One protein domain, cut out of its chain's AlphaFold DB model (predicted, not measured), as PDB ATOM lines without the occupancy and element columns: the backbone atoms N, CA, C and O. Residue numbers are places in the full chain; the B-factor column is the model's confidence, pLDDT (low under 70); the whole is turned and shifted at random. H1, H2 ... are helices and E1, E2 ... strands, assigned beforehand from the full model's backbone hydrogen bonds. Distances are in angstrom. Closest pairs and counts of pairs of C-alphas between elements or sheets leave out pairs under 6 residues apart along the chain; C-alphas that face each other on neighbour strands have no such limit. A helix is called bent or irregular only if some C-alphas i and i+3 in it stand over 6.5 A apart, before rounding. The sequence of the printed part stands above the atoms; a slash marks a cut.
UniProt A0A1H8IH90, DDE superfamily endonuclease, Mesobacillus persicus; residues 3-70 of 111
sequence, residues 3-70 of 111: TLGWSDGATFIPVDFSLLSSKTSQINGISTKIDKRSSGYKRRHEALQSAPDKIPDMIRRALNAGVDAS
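AT A GLANCE: This is residues 3 to 70 of the 111 residues of the protein "DDE superfamily endonuclease" of Mesobacillus persicus (UniProt A0A1H8IH90). A two-stranded hairpin, E1 and E2, makes one end of an elongated domain, and the helix H2 packs over one face of it; the other end is made by the shorter helix H1 and the long loop of residues 19 to 38. The hairpin's turn and this loop reach to opposite ends of the longest axis, with Ala 10 at one end and Lys 33 at the other. The printed part has 68 residues, with two named strands followed by two named helices, in the order E1, E2, H1, H2; the two-stranded sheet, E1 - E2, is antiparallel. The class is mixed, helices and strands. The whole is loose, with a radius of gyration of the C-alphas of 14.7 A and spans of 44 by 25 by 18 A.

IN THESE COORDINATES: E1, residues 3 to 7, begins at C-alpha 3 at (280.277, 278.521, 153.973) and is 12.7 A long from first to last C-alpha. E2, residues 12 to 18, is 17.4 A long. H1, residues 39 to 48, begins at C-alpha 39 at (286.871, 292.712, 164.604) and is 14.3 A long. H2, residues 51 to 64, is 20.0 A long and ends at C-alpha 64 at (278.864, 276.271, 170.755). H2 is irregular, but only just: C-alphas 53 and 56 are 6.8 A apart.

HOW THE PARTS SIT: E1 and E2 are antiparallel neighbours and form a hairpin, with 158 degrees between their directions. Across the pair, N 4 and O 16 are 2.8 A apart and N 13 and O 6 are 2.9 A apart, both within hydrogen-bond range. The closest C-alphas of E2 and H2 are those of Asp 16 and Met 58, 6.3 A apart. Those of E1 and H2 are Leu 4 and Met 58, at 7.2 A. The closest C-alphas of E2 and H1, those of Ser 18 and Ala 47, are 6.6 A apart. E1 and H1 are apart. H1 and H2 are close but not clearly touching, with the closest C-alphas, those of Glu 46 and Lys 54, 7.7 A apart. Their lines stand at a steep tilt of 44 degrees, and they run opposite ways. In H1 every O i to N i+4 pair is within hydrogen-bond range; in H2 8 of 10 are.

THE WHOLE: The two C-alphas farthest apart, those of Ala 10 and Lys 33, are 46.6 A apart. The printed part has no cut. The link from E2 to H1, 20 residues, is long; the links from E1 to E2 and from H1 to H2 are tight. The mean pLDDT of the printed part is 92.6, and no printed residue is under 70.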
ATOM      1  N   THR A   3     281.552 278.448 153.251       93.88
ATOM      2  CA  THR A   3     280.277 278.521 153.973       93.88
ATOM      3  C   THR A   3     280.034 277.204 154.694       93.88
ATOM      4  O   THR A   3     280.192 276.143 154.097       93.88
ATOM      5  N   LEU A   4     279.643 277.286 155.962       95.69
ATOM      6  CA  LEU A   4     279.119 276.179 156.746       95.69
ATOM      7  C   LEU A   4     277.604 276.350 156.834       95.69
ATOM      8  O   LEU A   4     277.112 277.425 157.181       95.69
ATOM      9  N   GLY A   5     276.872 275.292 156.513       96.50
ATOM     10  CA  GLY A   5     275.423 275.266 156.640       96.50
ATOM     11  C   GLY A   5     274.962 274.023 157.374       96.50
ATOM     12  O   GLY A   5     275.627 272.989 157.337       96.50
ATOM     13  N   TRP A   6     273.822 274.159 158.034       96.94
ATOM     14  CA  TRP A   6     273.101 273.070 158.664       96.94
ATOM     15  C   TRP A   6     271.915 272.679 157.785       96.94
ATOM     16  O   TRP A   6     271.281 273.539 157.168       96.94
ATOM     17  N   SER A   7     271.630 271.385 157.706       95.19
ATOM     18  CA  SER A   7     270.524 270.861 156.912       95.19
ATOM     19  C   SER A   7     269.906 269.643 157.579       95.19
ATOM     20  O   SER A   7     270.622 268.787 158.091       95.19
ATOM     21  N   ASP A   8     268.581 269.557 157.507       93.75
ATOM     22  CA  ASP A   8     267.771 268.394 157.885       93.75
ATOM     23  C   ASP A   8     267.357 267.541 156.667       93.75
ATOM     24  O   ASP A   8     266.539 266.632 156.785       93.75
ATOM     25  N   GLY A   9     267.902 267.841 155.481       91.94
ATOM     26  CA  GLY A   9     267.552 267.200 154.210       91.94
ATOM     27  C   GLY A   9     266.411 267.873 153.437       91.94
ATOM     28  O   GLY A   9     266.282 267.623 152.240       91.94
ATOM     29  N   ALA A  10     265.629 268.758 154.063       94.81
ATOM     30  CA  ALA A  10     264.580 269.543 153.400       94.81
ATOM     31  C   ALA A  10     264.914 271.043 153.355       94.81
ATOM     32  O   ALA A  10     264.591 271.734 152.389       94.81
ATOM     33  N   THR A  11     265.597 271.534 154.387       94.12
ATOM     34  CA  THR A  11     266.006 272.926 154.561       94.12
ATOM     35  C   THR A  11     267.523 273.027 154.594       94.12
ATOM     36  O   THR A  11     268.223 272.116 155.036       94.12
ATOM     37  N   PHE A  12     268.050 274.166 154.150       94.50
ATOM     38  CA  PHE A  12     269.456 274.516 154.308       94.50
ATOM     39  C   PHE A  12     269.572 275.900 154.943       94.50
ATOM     40  O   PHE A  12     269.080 276.884 154.387       94.50
ATOM     41  N   ILE A  13     270.231 275.976 156.098       95.19
ATOM     42  CA  ILE A  13     270.425 277.211 156.860       95.19
ATOM     43  C   ILE A  13     271.926 277.519 156.912       95.19
ATOM     44  O   ILE A  13     272.687 276.717 157.454       95.19
ATOM     45  N   PRO A  14     272.393 278.660 156.375       95.81
ATOM     46  CA  PRO A  14     273.783 279.067 156.540       95.81
ATOM     47  C   PRO A  14     274.039 279.444 158.008       95.81
ATOM     48  O   PRO A  14     273.364 280.320 158.544       95.81
ATOM     49  N   VAL A  15     275.017 278.798 158.646       95.56
ATOM     50  CA  VAL A  15     275.316 278.984 160.082       95.56
ATOM     51  C   VAL A  15     276.620 279.739 160.334       95.56
ATOM     52  O   VAL A  15     276.721 280.469 161.315       95.56
ATOM     53  N   ASP A  16     277.613 279.612 159.450       94.94
ATOM     54  CA  ASP A  16     278.863 280.379 159.529       94.94
ATOM     55  C   ASP A  16     279.483 280.550 158.133       94.94
ATOM     56  O   ASP A  16     279.218 279.784 157.204       94.94
ATOM     57  N   PHE A  17     280.344 281.550 157.965       93.94
ATOM     58  CA  PHE A  17     281.122 281.743 156.748       93.94
ATOM     59  C   PHE A  17     282.497 282.341 157.045       93.94
ATOM     60  O   PHE A  17     282.682 283.145 157.955       93.94
ATOM     61  N   SER A  18     283.467 282.010 156.196       91.94
ATOM     62  CA  SER A  18     284.775 282.654 156.186       91.94
ATOM     63  C   SER A  18     285.100 283.192 154.800       91.94
ATOM     64  O   SER A  18     285.000 282.507 153.772       91.94
ATOM     65  N   LEU A  19     285.545 284.444 154.761       92.00
ATOM     66  CA  LEU A  19     286.130 285.013 153.555       92.00
ATOM     67  C   LEU A  19     287.506 284.377 153.353       92.00
ATOM     68  O   LEU A  19     288.297 284.290 154.283       92.00
ATOM     69  N   LEU A  20     287.800 283.905 152.146       90.38
ATOM     70  CA  LEU A  20     289.114 283.359 151.810       90.38
ATOM     71  C   LEU A  20     289.855 284.390 150.966       90.38
ATOM     72  O   LEU A  20     289.316 284.868 149.971       90.38
ATOM     73  N   SER A  21     291.076 284.728 151.367       89.94
ATOM     74  CA  SER A  21     291.964 285.633 150.643       89.94
ATOM     75  C   SER A  21     293.252 284.904 150.296       89.94
ATOM     76  O   SER A  21     293.811 284.195 151.132       89.94
ATOM     77  N   SER A  22     293.765 285.124 149.084       86.12
ATOM     78  CA  SER A  22     295.097 284.638 148.714       86.12
ATOM     79  C   SER A  22     296.157 285.248 149.635       86.12
ATOM     80  O   SER A  22     296.101 286.446 149.927       86.12
ATOM     81  N   LYS A  23     297.124 284.434 150.079       85.62
ATOM     82  CA  LYS A  23     298.324 284.913 150.785       85.62
ATOM     83  C   LYS A  23     299.358 285.494 149.816       85.62
ATOM     84  O   LYS A  23     300.084 286.402 150.205       85.62
ATOM     85  N   THR A  24     299.421 284.987 148.585       87.12
ATOM     86  CA  THR A  24     300.468 285.301 147.597       87.12
ATOM     87  C   THR A  24     300.090 286.437 146.651       87.12
ATOM     88  O   THR A  24     300.964 287.137 146.158       87.12
ATOM     89  N   SER A  25     298.795 286.653 146.421       88.44
ATOM     90  CA  SER A  25     298.277 287.647 145.471       88.44
ATOM     91  C   SER A  25     297.369 288.643 146.190       88.44
ATOM     92  O   SER A  25     296.180 288.760 145.898       88.44
ATOM     93  N   GLN A  26     297.914 289.311 147.208       82.81
ATOM     94  CA  GLN A  26     297.175 290.300 147.993       82.81
ATOM     95  C   GLN A  26     297.172 291.652 147.274       82.81
ATOM     96  O   GLN A  26     298.233 292.214 147.033       82.81
ATOM     97  N   ILE A  27     295.984 292.200 146.993       85.69
ATOM     98  CA  ILE A  27     295.842 293.580 146.491       85.69
ATOM     99  C   ILE A  27     296.201 294.578 147.603       85.69
ATOM    100  O   ILE A  27     296.948 295.519 147.375       85.69
ATOM    101  N   ASN A  28     295.702 294.334 148.823       85.56
ATOM    102  CA  ASN A  28     295.983 295.133 150.017       85.56
ATOM    103  C   ASN A  28     296.334 294.219 151.200       85.56
ATOM    104  O   ASN A  28     295.558 293.326 151.558       85.56
ATOM    105  N   GLY A  29     297.492 294.446 151.821       85.44
ATOM    106  CA  GLY A  29     297.911 293.743 153.038       85.44
ATOM    107  C   GLY A  29     297.131 294.176 154.286       85.44
ATOM    108  O   GLY A  29     296.270 295.055 154.242       85.44
ATOM    109  N   ILE A  30     297.436 293.561 155.431       89.50
ATOM    110  CA  ILE A  30     296.958 294.063 156.726       89.50
ATOM    111  C   ILE A  30     297.715 295.353 157.056       89.50
ATOM    112  O   ILE A  30     298.943 295.352 157.109       89.50
ATOM    113  N   SER A  31     296.989 296.443 157.314       90.00
ATOM    114  CA  SER A  31     297.590 297.692 157.794       90.00
ATOM    115  C   SER A  31     298.235 297.489 159.164       90.00
ATOM    116  O   SER A  31     297.597 296.976 160.078       90.00
ATOM    117  N   THR A  32     299.470 297.953 159.347       90.94
ATOM    118  CA  THR A  32     300.166 297.908 160.647       90.94
ATOM    119  C   THR A  32     299.554 298.845 161.690       90.94
ATOM    120  O   THR A  32     299.825 298.695 162.877       90.94
ATOM    121  N   LYS A  33     298.711 299.793 161.261       94.38
ATOM    122  CA  LYS A  33     298.069 300.798 162.122       94.38
ATOM    123  C   LYS A  33     296.766 300.311 162.771       94.38
ATOM    124  O   LYS A  33     296.210 301.023 163.600       94.38
ATOM    125  N   ILE A  34     296.237 299.150 162.371       94.00
ATOM    126  CA  ILE A  34     294.961 298.643 162.892       94.00
ATOM    127  C   ILE A  34     295.152 297.958 164.255       94.00
ATOM    128  O   ILE A  34     296.082 297.174 164.441       94.00
ATOM    129  N   ASP A  35     294.250 298.215 165.207       95.81
ATOM    130  CA  ASP A  35     294.254 297.523 166.503       95.81
ATOM    131  C   ASP A  35     293.943 296.026 166.304       95.81
ATOM    132  O   ASP A  35     292.919 295.660 165.715       95.81
ATOM    133  N   LYS A  36     294.805 295.152 166.837       95.12
ATOM    134  CA  LYS A  36     294.673 293.688 166.743       95.12
ATOM    135  C   LYS A  36     293.441 293.131 167.463       95.12
ATOM    136  O   LYS A  36     292.978 292.033 167.159       95.12
ATOM    137  N   ARG A  37     292.889 293.872 168.423       95.31
ATOM    138  CA  ARG A  37     291.674 293.496 169.159       95.31
ATOM    139  C   ARG A  37     290.410 293.733 168.336       95.31
ATOM    140  O   ARG A  37     289.384 293.112 168.628       95.31
ATOM    141  N   SER A  38     290.492 294.590 167.314       95.75
ATOM    142  CA  SER A  38     289.360 294.948 166.462       95.75
ATOM    143  C   SER A  38     288.834 293.750 165.669       95.75
ATOM    144  O   SER A  38     289.586 292.878 165.224       95.75
ATOM    145  N   SER A  39     287.520 293.732 165.435       93.50
ATOM    146  CA  SER A  39     286.871 292.712 164.604       93.50
ATOM    147  C   SER A  39     287.408 292.712 163.171       93.50
ATOM    148  O   SER A  39     287.540 291.651 162.568       93.50
ATOM    149  N   GLY A  40     287.771 293.887 162.641       92.19
ATOM    150  CA  GLY A  40     288.358 294.024 161.307       92.19
ATOM    151  C   GLY A  40     289.704 293.311 161.182       92.19
ATOM    152  O   GLY A  40     289.898 292.540 160.243       92.19
ATOM    153  N   TYR A  41     290.604 293.493 162.156       94.56
ATOM    154  CA  TYR A  41     291.873 292.763 162.183       94.56
ATOM    155  C   TYR A  41     291.650 291.254 162.291       94.56
ATOM    156  O   TYR A  41     292.199 290.503 161.489       94.56
ATOM    157  N   LYS A  42     290.806 290.814 163.235       93.25
ATOM    158  CA  LYS A  42     290.499 289.390 163.447       93.25
ATOM    159  C   LYS A  42     289.943 288.736 162.182       93.25
ATOM    160  O   LYS A  42     290.453 287.701 161.772       93.25
ATOM    161  N   ARG A  43     288.980 289.379 161.508       91.56
ATOM    162  CA  ARG A  43     288.418 288.881 160.242       91.56
ATOM    163  C   ARG A  43     289.419 288.882 159.099       91.56
ATOM    164  O   ARG A  43     289.401 287.968 158.287       91.56
ATOM    165  N   ARG A  44     290.299 289.881 159.005       92.00
ATOM    166  CA  ARG A  44     291.326 289.899 157.953       92.00
ATOM    167  C   ARG A  44     292.394 288.834 158.195       92.00
ATOM    168  O   ARG A  44     292.811 288.183 157.243       92.00
ATOM    169  N   HIS A  45     292.804 288.646 159.447       91.62
ATOM    170  CA  HIS A  45     293.713 287.581 159.852       91.62
ATOM    171  C   HIS A  45     293.109 286.205 159.562       91.62
ATOM    172  O   HIS A  45     293.744 285.400 158.881       91.62
ATOM    173  N   GLU A  46     291.863 285.974 159.991       91.94
ATOM    174  CA  GLU A  46     291.099 284.783 159.627       91.94
ATOM    175  C   GLU A  46     291.086 284.642 158.105       91.94
ATOM    176  O   GLU A  46     291.505 283.616 157.595       91.94
ATOM    177  N   ALA A  47     290.754 285.683 157.335       91.75
ATOM    178  CA  ALA A  47     290.654 285.588 155.881       91.75
ATOM    179  C   ALA A  47     291.922 285.086 155.170       91.75
ATOM    180  O   ALA A  47     291.813 284.449 154.121       91.75
ATOM    181  N   LEU A  48     293.097 285.323 155.752       91.31
ATOM    182  CA  LEU A  48     294.378 284.863 155.228       91.31
ATOM    183  C   LEU A  48     294.723 283.419 155.618       91.31
ATOM    184  O   LEU A  48     295.639 282.866 155.024       91.31
ATOM    185  N   GLN A  49     294.045 282.783 156.577       90.81
ATOM    186  CA  GLN A  49     294.261 281.366 156.908       90.81
ATOM    187  C   GLN A  49     293.758 280.437 155.788       90.81
ATOM    188  O   GLN A  49     292.892 280.815 154.989       90.81
ATOM    189  N   SER A  50     294.302 279.216 155.717       89.06
ATOM    190  CA  SER A  50     293.850 278.231 154.729       89.06
ATOM    191  C   SER A  50     292.473 277.669 155.106       89.06
ATOM    192  O   SER A  50     292.048 277.776 156.254       89.06
ATOM    193  N   ALA A  51     291.745 277.090 154.148       86.75
ATOM    194  CA  ALA A  51     290.430 276.517 154.437       86.75
ATOM    195  C   ALA A  51     290.484 275.357 155.459       86.75
ATOM    196  O   ALA A  51     289.691 275.402 156.399       86.75
ATOM    197  N   PRO A  52     291.424 274.387 155.372       88.56
ATOM    198  CA  PRO A  52     291.542 273.333 156.382       88.56
ATOM    199  C   PRO A  52     291.795 273.842 157.803       88.56
ATOM    200  O   PRO A  52     291.288 273.248 158.748       88.56
ATOM    201  N   ASP A  53     292.513 274.959 157.958       89.81
ATOM    202  CA  ASP A  53     292.768 275.550 159.280       89.81
ATOM    203  C   ASP A  53     291.491 276.140 159.907       89.81
ATOM    204  O   ASP A  53     291.365 276.200 161.124       89.81
ATOM    205  N   LYS A  54     290.537 276.584 159.077       90.62
ATOM    206  CA  LYS A  54     289.333 277.319 159.505       90.62
ATOM    207  C   LYS A  54     288.140 276.437 159.802       90.62
ATOM    208  O   LYS A  54     287.324 276.782 160.650       90.62
ATOM    209  N   ILE A  55     287.993 275.341 159.062       94.19
ATOM    210  CA  ILE A  55     286.823 274.462 159.164       94.19
ATOM    211  C   ILE A  55     286.599 273.988 160.612       94.19
ATOM    212  O   ILE A  55     285.469 274.116 161.085       94.19
ATOM    213  N   PRO A  56     287.629 273.541 161.366       94.44
ATOM    214  CA  PRO A  56     287.453 273.151 162.762       94.44
ATOM    215  C   PRO A  56     286.927 274.287 163.646       94.44
ATOM    216  O   PRO A  56     286.083 274.046 164.505       94.44
ATOM    217  N   ASP A  57     287.394 275.518 163.426       94.31
ATOM    218  CA  ASP A  57     286.942 276.702 164.159       94.31
ATOM    219  C   ASP A  57     285.490 277.070 163.833       94.31
ATOM    220  O   ASP A  57     284.731 277.413 164.740       94.31
ATOM    221  N   MET A  58     285.101 276.991 162.558       95.50
ATOM    222  CA  MET A  58     283.724 277.243 162.116       95.50
ATOM    223  C   MET A  58     282.751 276.229 162.727       95.50
ATOM    224  O   MET A  58     281.712 276.616 163.256       95.50
ATOM    225  N   ILE A  59     283.114 274.942 162.718       96.12
ATOM    226  CA  ILE A  59     282.319 273.870 163.332       96.12
ATOM    227  C   ILE A  59     282.173 274.109 164.834       96.12
ATOM    228  O   ILE A  59     281.057 274.150 165.342       96.12
ATOM    229  N   ARG A  60     283.282 274.360 165.538       95.94
ATOM    230  CA  ARG A  60     283.267 274.648 166.977       95.94
ATOM    231  C   ARG A  60     282.357 275.823 167.323       95.94
ATOM    232  O   ARG A  60     281.645 275.766 168.321       95.94
ATOM    233  N   ARG A  61     282.368 276.892 166.521       95.69
ATOM    234  CA  ARG A  61     281.463 278.034 166.721       95.69
ATOM    235  C   ARG A  61     280.000 277.652 166.532       95.69
ATOM    236  O   ARG A  61     279.188 278.073 167.347       95.69
ATOM    237  N   ALA A  62     279.677 276.861 165.511       96.25
ATOM    238  CA  ALA A  62     278.314 276.391 165.275       96.25
ATOM    239  C   ALA A  62     277.812 275.501 166.427       96.25
ATOM    240  O   ALA A  62     276.744 275.764 166.975       96.25
ATOM    241  N   LEU A  63     278.617 274.525 166.861       95.88
ATOM    242  CA  LEU A  63     278.286 273.650 167.994       95.88
ATOM    243  C   LEU A  63     278.082 274.454 169.287       95.88
ATOM    244  O   LEU A  63     277.079 274.293 169.976       95.88
ATOM    245  N   ASN A  64     278.986 275.393 169.585       96.44
ATOM    246  CA  ASN A  64     278.864 276.271 170.755       96.44
ATOM    247  C   ASN A  64     277.644 277.207 170.686       96.44
ATOM    248  O   ASN A  64     277.176 277.669 171.723       96.44
ATOM    249  N   ALA A  65     277.143 277.505 169.486       95.94
ATOM    250  CA  ALA A  65     275.917 278.274 169.280       95.94
ATOM    251  C   ALA A  65     274.640 277.421 169.423       95.94
ATOM    252  O   ALA A  65     273.542 277.951 169.264       95.94
ATOM    253  N   GLY A  66     274.771 276.126 169.732       95.69
ATOM    254  CA  GLY A  66     273.653 275.203 169.928       95.69
ATOM    255  C   GLY A  66     273.192 274.491 168.657       95.69
ATOM    256  O   GLY A  66     272.126 273.884 168.667       95.69
ATOM    257  N   VAL A  67     273.962 274.562 167.564       95.31
ATOM    258  CA  VAL A  67     273.691 273.748 166.373       95.31
ATOM    259  C   VAL A  67     274.042 272.298 166.689       95.31
ATOM    260  O   VAL A  67     275.184 272.010 167.041       95.31
ATOM    261  N   ASP A  68     273.078 271.397 166.528       94.06
ATOM    262  CA  ASP A  68     273.275 269.958 166.699       94.06
ATOM    263  C   ASP A  68     273.374 269.255 165.341       94.06
ATOM    264  O   ASP A  68     272.623 269.559 164.411       94.06
ATOM    265  N   ALA A  69     274.320 268.333 165.206       94.38
ATOM    266  CA  ALA A  69     274.537 267.564 163.988       94.38
ATOM    267  C   ALA A  69     275.208 266.233 164.324       94.38
ATOM    268  O   ALA A  69     276.061 266.163 165.202       94.38
ATOM    269  N   SER A  70     274.875 265.175 163.585       91.44
ATOM    270  CA  SER A  70     275.529 263.868 163.756       91.44
ATOM    271  C   SER A  70     276.804 263.738 162.919       91.44
ATOM    272  O   SER A  70     277.740 263.036 163.296       91.44
TER     273      SER A  70